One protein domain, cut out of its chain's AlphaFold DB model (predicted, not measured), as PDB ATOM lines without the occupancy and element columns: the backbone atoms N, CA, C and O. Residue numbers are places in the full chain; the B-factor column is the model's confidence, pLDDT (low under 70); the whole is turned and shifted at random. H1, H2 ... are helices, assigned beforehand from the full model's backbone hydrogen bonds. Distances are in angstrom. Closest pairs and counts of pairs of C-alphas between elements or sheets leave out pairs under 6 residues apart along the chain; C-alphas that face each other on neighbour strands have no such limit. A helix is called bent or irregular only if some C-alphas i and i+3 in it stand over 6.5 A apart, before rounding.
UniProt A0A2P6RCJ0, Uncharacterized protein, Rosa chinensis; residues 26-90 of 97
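AT A GLANCE: This is residues 26 to 90 of the 97 residues of an uncharacterized protein of Rosa chinensis (UniProt A0A2P6RCJ0). A strung-out chain of three helices: the long helix H2 is in the middle, H1 only just touches it, at residues 59 to 60 of H2 alone, and the small helix H3 touches neither and lies far off at the end of a long link. Between H1 and H2 residues 38 to 56 fold back on themselves as a loop, and residues 68 to 78 and 80 to 86 stick out on the way to and into H3. The printed part has 65 residues, with three named helices in the order H1, H2, H3 and no named strand; the class is all helix, though under half of the residues, 32 of 65, are in named elements. The whole is only just extended, close to loose, with a radius of gyration of the C-alphas of 16.6 A, and elongated, spanning 48 by 29 by 16 A.

HOW THE PARTS SIT: H1, residues 28 to 37, and H2, residues 57 to 71, only just touch, with 3 pairs of C-alphas within 8 A. The closest C-alphas of the two are those of Ala 30 and Met 59, 7.1 A apart, and H2 touches H1 with residues 59 to 60 alone. Their lines stand at a steep tilt of 47 degrees and they run opposite ways, with centres 14.9 A apart. In the long link between them residues 44 to 45 pair with residues 52 to 53, antiparallel, in stretches too short to be named strands. H3, residues 84 to 90, touches no helix; it is apart from H1 and from H2. In H1, H2 and H3 every O i to N i+4 pair is within hydrogen-bond range.

IN THESE COORDINATES: H1 runs from Leu 28, with its C-alpha at (-1.999, -13.541, -20.856), to Leu 37, 14.1 A from first to last C-alpha. H2 runs from Ala 57, with its C-alpha at (3.273, -14.867, -35.489), to His 71 and is the longest helix, 15 residues and 21.0 A. H3 runs from Pro 84 to Leu 90, 10.0 A, and its last C-alpha is at (16.059, 9.728, -33.345). No helix is bent.

THE WHOLE: The two C-alphas farthest apart are those of Gly 38 and Glu 85, 49.3 A. The C-alphas of Arg 26 and Leu 90, the first and last printed, are 27.5 A apart. Both links are long, with 19 residues between H1 and H2 and 12 between H2 and H3. Residues 35 to 40 stand free, of which 35 to 37 belong to H1. The printed part has no cut. Its mean pLDDT is 76.1, and residues 26 to 28 and residue 77 are under 70.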
ATOM      1  N   ARG A  26       0.298  -8.913 -19.677       55.59
ATOM      2  CA  ARG A  26       1.636  -9.428 -19.981       55.59
ATOM      3  C   ARG A  26       1.518 -10.953 -19.996       55.59
ATOM      4  O   ARG A  26       1.014 -11.471 -19.005       55.59
ATOM      5  N   GLY A  27       1.896 -11.643 -21.072       59.31
ATOM      6  CA  GLY A  27       1.829 -13.113 -21.159       59.31
ATOM      7  C   GLY A  27       0.429 -13.704 -21.352       59.31
ATOM      8  O   GLY A  27       0.285 -14.716 -22.028       59.31
ATOM      9  N   LEU A  28      -0.623 -13.021 -20.875       63.06
ATOM     10  CA  LEU A  28      -1.999 -13.541 -20.856       63.06
ATOM     11  C   LEU A  28      -2.517 -14.035 -22.209       63.06
ATOM     12  O   LEU A  28      -3.435 -14.842 -22.230       63.06
ATOM     13  N   ASN A  29      -2.011 -13.515 -23.328       70.00
ATOM     14  CA  ASN A  29      -2.466 -13.964 -24.639       70.00
ATOM     15  C   ASN A  29      -1.804 -15.287 -25.041       70.00
ATOM     16  O   ASN A  29      -2.489 -16.170 -25.540       70.00
ATOM     17  N   ALA A  30      -0.506 -15.451 -24.769       71.81
ATOM     18  CA  ALA A  30       0.201 -16.698 -25.036       71.81
ATOM     19  C   ALA A  30      -0.279 -17.818 -24.106       71.81
ATOM     20  O   ALA A  30      -0.544 -18.915 -24.586       71.81
ATOM     21  N   ASP A  31      -0.481 -17.519 -22.818       75.00
ATOM     22  CA  ASP A  31      -0.984 -18.488 -21.837       75.00
ATOM     23  C   ASP A  31      -2.393 -18.967 -22.207       75.00
ATOM     24  O   ASP A  31      -2.633 -20.166 -22.303       75.00
ATOM     25  N   LYS A  32      -3.305 -18.043 -22.548       77.00
ATOM     26  CA  LYS A  32      -4.653 -18.395 -23.027       77.00
ATOM     27  C   LYS A  32      -4.624 -19.230 -24.297       77.00
ATOM     28  O   LYS A  32      -5.397 -20.170 -24.427       77.00
ATOM     29  N   VAL A  33      -3.771 -18.869 -25.253       75.62
ATOM     30  CA  VAL A  33      -3.664 -19.604 -26.518       75.62
ATOM     31  C   VAL A  33      -3.073 -20.994 -26.281       75.62
ATOM     32  O   VAL A  33      -3.525 -21.957 -26.894       75.62
ATOM     33  N   HIS A  34      -2.118 -21.126 -25.361       78.00
ATOM     34  CA  HIS A  34      -1.583 -22.419 -24.949       78.00
ATOM     35  C   HIS A  34      -2.645 -23.284 -24.255       78.00
ATOM     36  O   HIS A  34      -2.808 -24.445 -24.626       78.00
ATOM     37  N   GLU A  35      -3.411 -22.710 -23.323       80.00
ATOM     38  CA  GLU A  35      -4.541 -23.372 -22.656       80.00
ATOM     39  C   GLU A  35      -5.618 -23.815 -23.661       80.00
ATOM     40  O   GLU A  35      -6.137 -24.923 -23.555       80.00
ATOM     41  N   GLN A  36      -5.919 -22.993 -24.673       79.19
ATOM     42  CA  GLN A  36      -6.897 -23.309 -25.726       79.19
ATOM     43  C   GLN A  36      -6.426 -24.408 -26.684       79.19
ATOM     44  O   GLN A  36      -7.227 -25.235 -27.111       79.19
ATOM     45  N   LEU A  37      -5.143 -24.409 -27.052       79.12
ATOM     46  CA  LEU A  37      -4.574 -25.406 -27.963       79.12
ATOM     47  C   LEU A  37      -4.271 -26.736 -27.262       79.12
ATOM     48  O   LEU A  37      -4.092 -27.745 -27.947       79.12
ATOM     49  N   GLY A  38      -4.117 -26.737 -25.930       74.00
ATOM     50  CA  GLY A  38      -3.714 -27.905 -25.135       74.00
ATOM     51  C   GLY A  38      -2.347 -28.488 -25.524       74.00
ATOM     52  O   GLY A  38      -1.977 -29.578 -25.098       74.00
ATOM     53  N   THR A  39      -1.606 -27.788 -26.383       78.12
ATOM     54  CA  THR A  39      -0.383 -28.240 -27.051       78.12
ATOM     55  C   THR A  39       0.544 -27.045 -27.298       78.12
ATOM     56  O   THR A  39       0.230 -25.897 -26.968       78.12
ATOM     57  N   LYS A  40       1.741 -27.299 -27.841       79.69
ATOM     58  CA  LYS A  40       2.697 -26.236 -28.182       79.69
ATOM     59  C   LYS A  40       2.117 -25.335 -29.276       79.69
ATOM     60  O   LYS A  40       1.599 -25.835 -30.268       79.69
ATOM     61  N   ILE A  41       2.261 -24.019 -29.118       78.94
ATOM     62  CA  ILE A  41       1.775 -23.034 -30.093       78.94
ATOM     63  C   ILE A  41       2.561 -23.200 -31.406       78.94
ATOM     64  O   ILE A  41       3.781 -23.010 -31.401       78.94
ATOM     65  N   PRO A  42       1.904 -23.544 -32.529       74.75
ATOM     66  CA  PRO A  42       2.594 -23.725 -33.797       74.75
ATOM     67  C   PRO A  42       2.980 -22.359 -34.374       74.75
ATOM     68  O   PRO A  42       2.126 -21.564 -34.769       74.75
ATOM     69  N   VAL A  43       4.284 -22.082 -34.430       77.62
ATOM     70  CA  VAL A  43       4.851 -20.897 -35.085       77.62
ATOM     71  C   VAL A  43       5.828 -21.367 -36.154       77.62
ATOM     72  O   VAL A  43       6.799 -22.060 -35.855       77.62
ATOM     73  N   THR A  44       5.577 -20.984 -37.404       78.88
ATOM     74  CA  THR A  44       6.436 -21.350 -38.534       78.88
ATOM     75  C   THR A  44       7.397 -20.212 -38.828       78.88
ATOM     76  O   THR A  44       6.970 -19.077 -39.027       78.88
ATOM     77  N   PHE A  45       8.693 -20.498 -38.921       76.81
ATOM     78  CA  PHE A  45       9.702 -19.508 -39.295       76.81
ATOM     79  C   PHE A  45      10.063 -19.640 -40.771       76.81
ATOM     80  O   PHE A  45      10.370 -20.735 -41.245       76.81
ATOM     81  N   LYS A  46      10.078 -18.523 -41.505       76.69
ATOM     82  CA  LYS A  46      10.677 -18.503 -42.847       76.69
ATOM     83  C   LYS A  46      12.202 -18.535 -42.726       76.69
ATOM     84  O   LYS A  46      12.772 -17.662 -42.074       76.69
ATOM     85  N   LYS A  47      12.853 -19.501 -43.388       70.38
ATOM     86  CA  LYS A  47      14.321 -19.680 -43.370       70.38
ATOM     87  C   LYS A  47      15.100 -18.456 -43.860       70.38
ATOM     88  O   LYS A  47      16.190 -18.223 -43.365       70.38
ATOM     89  N   GLU A  48      14.541 -17.679 -44.785       73.31
ATOM     90  CA  GLU A  48      15.249 -16.548 -45.401       73.31
ATOM     91  C   GLU A  48      15.445 -15.368 -44.438       73.31
ATOM     92  O   GLU A  48      16.534 -14.817 -44.358       73.31
ATOM     93  N   ASN A  49      14.414 -15.013 -43.660       70.88
ATOM     94  CA  ASN A  49      14.418 -13.788 -42.845       70.88
ATOM     95  C   ASN A  49      14.218 -14.051 -41.344       70.88
ATOM     96  O   ASN A  49      14.043 -13.107 -40.574       70.88
ATOM     97  N   GLY A  50      14.123 -15.320 -40.926       70.38
ATOM     98  CA  GLY A  50      13.817 -15.708 -39.542       70.38
ATOM     99  C   GLY A  50      12.464 -15.191 -39.033       70.38
ATOM    100  O   GLY A  50      12.189 -15.227 -37.836       70.38
ATOM    101  N   ARG A  51      11.612 -14.674 -39.929       74.50
ATOM    102  CA  ARG A  51      10.354 -14.031 -39.558       74.50
ATOM    103  C   ARG A  51       9.312 -15.102 -39.221       74.50
ATOM    104  O   ARG A  51       9.106 -16.001 -40.046       74.50
ATOM    105  N   PRO A  52       8.643 -15.012 -38.058       79.25
ATOM    106  CA  PRO A  52       7.531 -15.894 -37.747       79.25
ATOM    107  C   PRO A  52       6.371 -15.615 -38.710       79.25
ATOM    108  O   PRO A  52       6.097 -14.473 -39.085       79.25
ATOM    109  N   THR A  53       5.700 -16.679 -39.124       75.44
ATOM    110  CA  THR A  53       4.566 -16.685 -40.047       75.44
ATOM    111  C   THR A  53       3.468 -17.588 -39.501       75.44
ATOM    112  O   THR A  53       3.743 -18.563 -38.800       75.44
ATOM    113  N   GLY A  54       2.221 -17.233 -39.807       77.00
ATOM    114  CA  GLY A  54       1.026 -17.916 -39.317       77.00
ATOM    115  C   GLY A  54       0.199 -17.073 -38.336       77.00
ATOM    116  O   GLY A  54       0.586 -15.948 -38.011       77.00
ATOM    117  N   PRO A  55      -0.933 -17.614 -37.852       78.44
ATOM    118  CA  PRO A  55      -1.909 -16.875 -37.042       78.44
ATOM    119  C   PRO A  55      -1.346 -16.327 -35.724       78.44
ATOM    120  O   PRO A  55      -1.781 -15.290 -35.238       78.44
ATOM    121  N   TYR A  56      -0.341 -17.003 -35.160       78.44
ATOM    122  CA  TYR A  56       0.269 -16.654 -33.875       78.44
ATOM    123  C   TYR A  56       1.577 -15.862 -34.007       78.44
ATOM    124  O   TYR A  56       2.222 -15.562 -33.001       78.44
ATOM    125  N   ALA A  57       1.986 -15.508 -35.231       78.88
ATOM    126  CA  ALA A  57       3.273 -14.867 -35.489       78.88
ATOM    127  C   ALA A  57       3.418 -13.499 -34.809       78.88
ATOM    128  O   ALA A  57       4.469 -13.194 -34.247       78.88
ATOM    129  N   GLU A  58       2.364 -12.682 -34.835       78.81
ATOM    130  CA  GLU A  58       2.365 -11.359 -34.204       78.81
ATOM    131  C   GLU A  58       2.421 -11.463 -32.676       78.81
ATOM    132  O   GLU A  58       3.204 -10.771 -32.024       78.81
ATOM    133  N   MET A  59       1.647 -12.386 -32.099       80.81
ATOM    134  CA  MET A  59       1.686 -12.675 -30.667       80.81
ATOM    135  C   MET A  59       3.090 -13.111 -30.232       80.81
ATOM    136  O   MET A  59       3.613 -12.608 -29.239       80.81
ATOM    137  N   PHE A  60       3.725 -13.986 -31.011       80.62
ATOM    138  CA  PHE A  60       5.081 -14.449 -30.746       80.62
ATOM    139  C   PHE A  60       6.117 -13.317 -30.840       80.62
ATOM    140  O   PHE A  60       6.956 -13.172 -29.952       80.62
ATOM    141  N   ALA A  61       6.033 -12.459 -31.862       79.50
ATOM    142  CA  ALA A  61       6.913 -11.297 -31.994       79.50
ATOM    143  C   ALA A  61       6.783 -10.327 -30.803       79.50
ATOM    144  O   ALA A  61       7.785  -9.812 -30.294       79.50
ATOM    145  N   ASN A  62       5.556 -10.120 -30.320       80.56
ATOM    146  CA  ASN A  62       5.292  -9.291 -29.148       80.56
ATOM    147  C   ASN A  62       5.914  -9.876 -27.875       80.56
ATOM    148  O   ASN A  62       6.520  -9.124 -27.100       80.56
ATOM    149  N   GLU A  63       5.830 -11.195 -27.680       81.19
ATOM    150  CA  GLU A  63       6.436 -11.857 -26.521       81.19
ATOM    151  C   GLU A  63       7.966 -11.914 -26.580       81.19
ATOM    152  O   GLU A  63       8.628 -11.749 -25.550       81.19
ATOM    153  N   ILE A  64       8.560 -12.023 -27.773       79.88
ATOM    154  CA  ILE A  64      10.010 -11.833 -27.941       79.88
ATOM    155  C   ILE A  64      10.402 -10.437 -27.462       79.88
ATOM    156  O   ILE A  64      11.259 -10.294 -26.587       79.88
ATOM    157  N   GLY A  65       9.754  -9.396 -27.993       78.75
ATOM    158  CA  GLY A  65      10.053  -8.018 -27.605       78.75
ATOM    159  C   GLY A  65       9.848  -7.782 -26.107       78.75
ATOM    160  O   GLY A  65      10.593  -7.028 -25.482       78.75
ATOM    161  N   PHE A  66       8.854  -8.437 -25.510       78.50
ATOM    162  CA  PHE A  66       8.613  -8.391 -24.076       78.50
ATOM    163  C   PHE A  66       9.738  -9.040 -23.265       78.50
ATOM    164  O   PHE A  66      10.246  -8.419 -22.329       78.50
ATOM    165  N   THR A  67      10.142 -10.251 -23.641       77.81
ATOM    166  CA  THR A  67      11.204 -11.006 -22.969       77.81
ATOM    167  C   THR A  67      12.524 -10.246 -23.044       77.81
ATOM    168  O   THR A  67      13.155 -10.013 -22.014       77.81
ATOM    169  N   PHE A  68      12.884  -9.736 -24.226       78.06
ATOM    170  CA  PHE A  68      14.067  -8.892 -24.395       78.06
ATOM    171  C   PHE A  68      14.025  -7.652 -23.495       78.06
ATOM    172  O   PHE A  68      14.992  -7.384 -22.794       78.06
ATOM    173  N   ARG A  69      12.906  -6.921 -23.429       77.00
ATOM    174  CA  ARG A  69      12.814  -5.717 -22.580       77.00
ATOM    175  C   ARG A  69      12.941  -5.995 -21.079       77.00
ATOM    176  O   ARG A  69      13.336  -5.092 -20.350       77.00
ATOM    177  N   ASN A  70      12.567  -7.186 -20.611       75.56
ATOM    178  CA  ASN A  70      12.646  -7.522 -19.185       75.56
ATOM    179  C   ASN A  70      13.974  -8.169 -18.789       75.56
ATOM    180  O   ASN A  70      14.398  -7.995 -17.650       75.56
ATOM    181  N   HIS A  71      14.585  -8.940 -19.688       74.62
ATOM    182  CA  HIS A  71      15.740  -9.779 -19.364       74.62
ATOM    183  C   HIS A  71      17.046  -9.298 -19.997       74.62
ATOM    184  O   HIS A  71      18.111  -9.657 -19.502       74.62
ATOM    185  N   ALA A  72      17.002  -8.491 -21.062       76.75
ATOM    186  CA  ALA A  72      18.224  -7.960 -21.648       76.75
ATOM    187  C   ALA A  72      18.826  -6.883 -20.729       76.75
ATOM    188  O   ALA A  72      18.100  -5.995 -20.265       76.75
ATOM    189  N   PRO A  73      20.146  -6.918 -20.483       73.12
ATOM    190  CA  PRO A  73      20.815  -5.854 -19.758       73.12
ATOM    191  C   PRO A  73      20.690  -4.557 -20.561       73.12
ATOM    192  O   PRO A  73      21.127  -4.460 -21.707       73.12
ATOM    193  N   LEU A  74      20.060  -3.549 -19.962       73.25
ATOM    194  CA  LEU A  74      19.999  -2.220 -20.550       73.25
ATOM    195  C   LEU A  74      21.325  -1.504 -20.282       73.25
ATOM    196  O   LEU A  74      21.687  -1.292 -19.126       73.25
ATOM    197  N   ASN A  75      22.011  -1.074 -21.345       74.50
ATOM    198  CA  ASN A  75      23.226  -0.251 -21.235       74.50
ATOM    199  C   ASN A  75      22.963   1.104 -20.553       74.50
ATOM    200  O   ASN A  75      23.878   1.711 -20.008       74.50
ATOM    201  N   VAL A  76      21.713   1.579 -20.577       72.75
ATOM    202  CA  VAL A  76      21.261   2.827 -19.950       72.75
ATOM    203  C   VAL A  76      19.956   2.570 -19.207       72.75
ATOM    204  O   VAL A  76      19.018   1.996 -19.764       72.75
ATOM    205  N   LYS A  77      19.869   2.981 -17.938       69.62
ATOM    206  CA  LYS A  77      18.692   2.679 -17.102       69.62
ATOM    207  C   LYS A  77      17.531   3.617 -17.402       69.62
ATOM    208  O   LYS A  77      16.374   3.270 -17.163       69.62
ATOM    209  N   LYS A  78      17.826   4.825 -17.887       77.94
ATOM    210  CA  LYS A  78      16.831   5.872 -18.142       77.94
ATOM    211  C   LYS A  78      17.096   6.566 -19.468       77.94
ATOM    212  O   LYS A  78      18.235   6.813 -19.836       77.94
ATOM    213  N   TRP A  79      16.027   7.021 -20.119       74.50
ATOM    214  CA  TRP A  79      16.110   7.830 -21.344       74.50
ATOM    215  C   TRP A  79      16.987   9.084 -21.192       74.50
ATOM    216  O   TRP A  79      17.646   9.515 -22.130       74.50
ATOM    217  N   LYS A  80      17.031   9.658 -19.985       74.81
ATOM    218  CA  LYS A  80      17.866  10.826 -19.674       74.81
ATOM    219  C   LYS A  80      19.369  10.534 -19.736       74.81
ATOM    220  O   LYS A  80      20.131  11.464 -19.970       74.81
ATOM    221  N   GLU A  81      19.763   9.278 -19.530       78.44
ATOM    222  CA  GLU A  81      21.154   8.803 -19.564       78.44
ATOM    223  C   GLU A  81      21.603   8.443 -20.988       78.44
ATOM    224  O   GLU A  81      22.785   8.216 -21.224       78.44
ATOM    225  N   VAL A  82      20.674   8.417 -21.952       81.50
ATOM    226  CA  VAL A  82      21.013   8.275 -23.370       81.50
ATOM    227  C   VAL A  82      21.768   9.522 -23.818       81.50
ATOM    228  O   VAL A  82      21.362  10.658 -23.530       81.50
ATOM    229  N   LYS A  83      22.849   9.303 -24.563       83.44
ATOM    230  CA  LYS A  83      23.654  10.361 -25.161       83.44
ATOM    231  C   LYS A  83      22.774  11.344 -25.951       83.44
ATOM    232  O   LYS A  83      21.850  10.912 -26.652       83.44
ATOM    233  N   PRO A  84      22.966  12.663 -25.787       79.44
ATOM    234  CA  PRO A  84      22.145  13.654 -26.473       79.44
ATOM    235  C   PRO A  84      22.193  13.484 -27.995       79.44
ATOM    236  O   PRO A  84      21.159  13.624 -28.642       79.44
ATOM    237  N   GLU A  85      23.337  13.085 -28.549       79.12
ATOM    238  CA  GLU A  85      23.537  12.887 -29.988       79.12
ATOM    239  C   GLU A  85      22.608  11.793 -30.541       79.12
ATOM    240  O   GLU A  85      21.923  11.991 -31.551       79.12
ATOM    241  N   ASP A  86      22.503  10.674 -29.819       78.25
ATOM    242  CA  ASP A  86      21.622   9.560 -30.173       78.25
ATOM    243  C   ASP A  86      20.148   9.978 -30.084       78.25
ATOM    244  O   ASP A  86      19.357   9.677 -30.984       78.25
ATOM    245  N   ARG A  87      19.776  10.747 -29.049       76.81
ATOM    246  CA  ARG A  87      18.411  11.285 -28.897       76.81
ATOM    247  C   ARG A  87      18.040  12.223 -30.039       76.81
ATOM    248  O   ARG A  87      16.955  12.094 -30.605       76.81
ATOM    249  N   THR A  88      18.928  13.143 -30.402       76.88
ATOM    250  CA  THR A  88      18.686  14.107 -31.479       76.88
ATOM    251  C   THR A  88      18.581  13.414 -32.834       76.88
ATOM    252  O   THR A  88      17.737  13.798 -33.641       76.88
ATOM    253  N   SER A  89      19.379  12.371 -33.084       77.69
ATOM    254  CA  SER A  89      19.284  11.586 -34.323       77.69
ATOM    255  C   SER A  89      17.930  10.875 -34.469       77.69
ATOM    256  O   SER A  89      17.370  10.839 -35.564       77.69
ATOM    257  N   LEU A  90      17.372  10.369 -33.362       77.88
ATOM    258  CA  LEU A  90      16.059   9.728 -33.345       77.88
ATOM    259  C   LEU A  90      14.943  10.748 -33.595       77.88
ATOM    260  O   LEU A  90      14.079  10.517 -34.434       77.88
TER     261      LEU A  90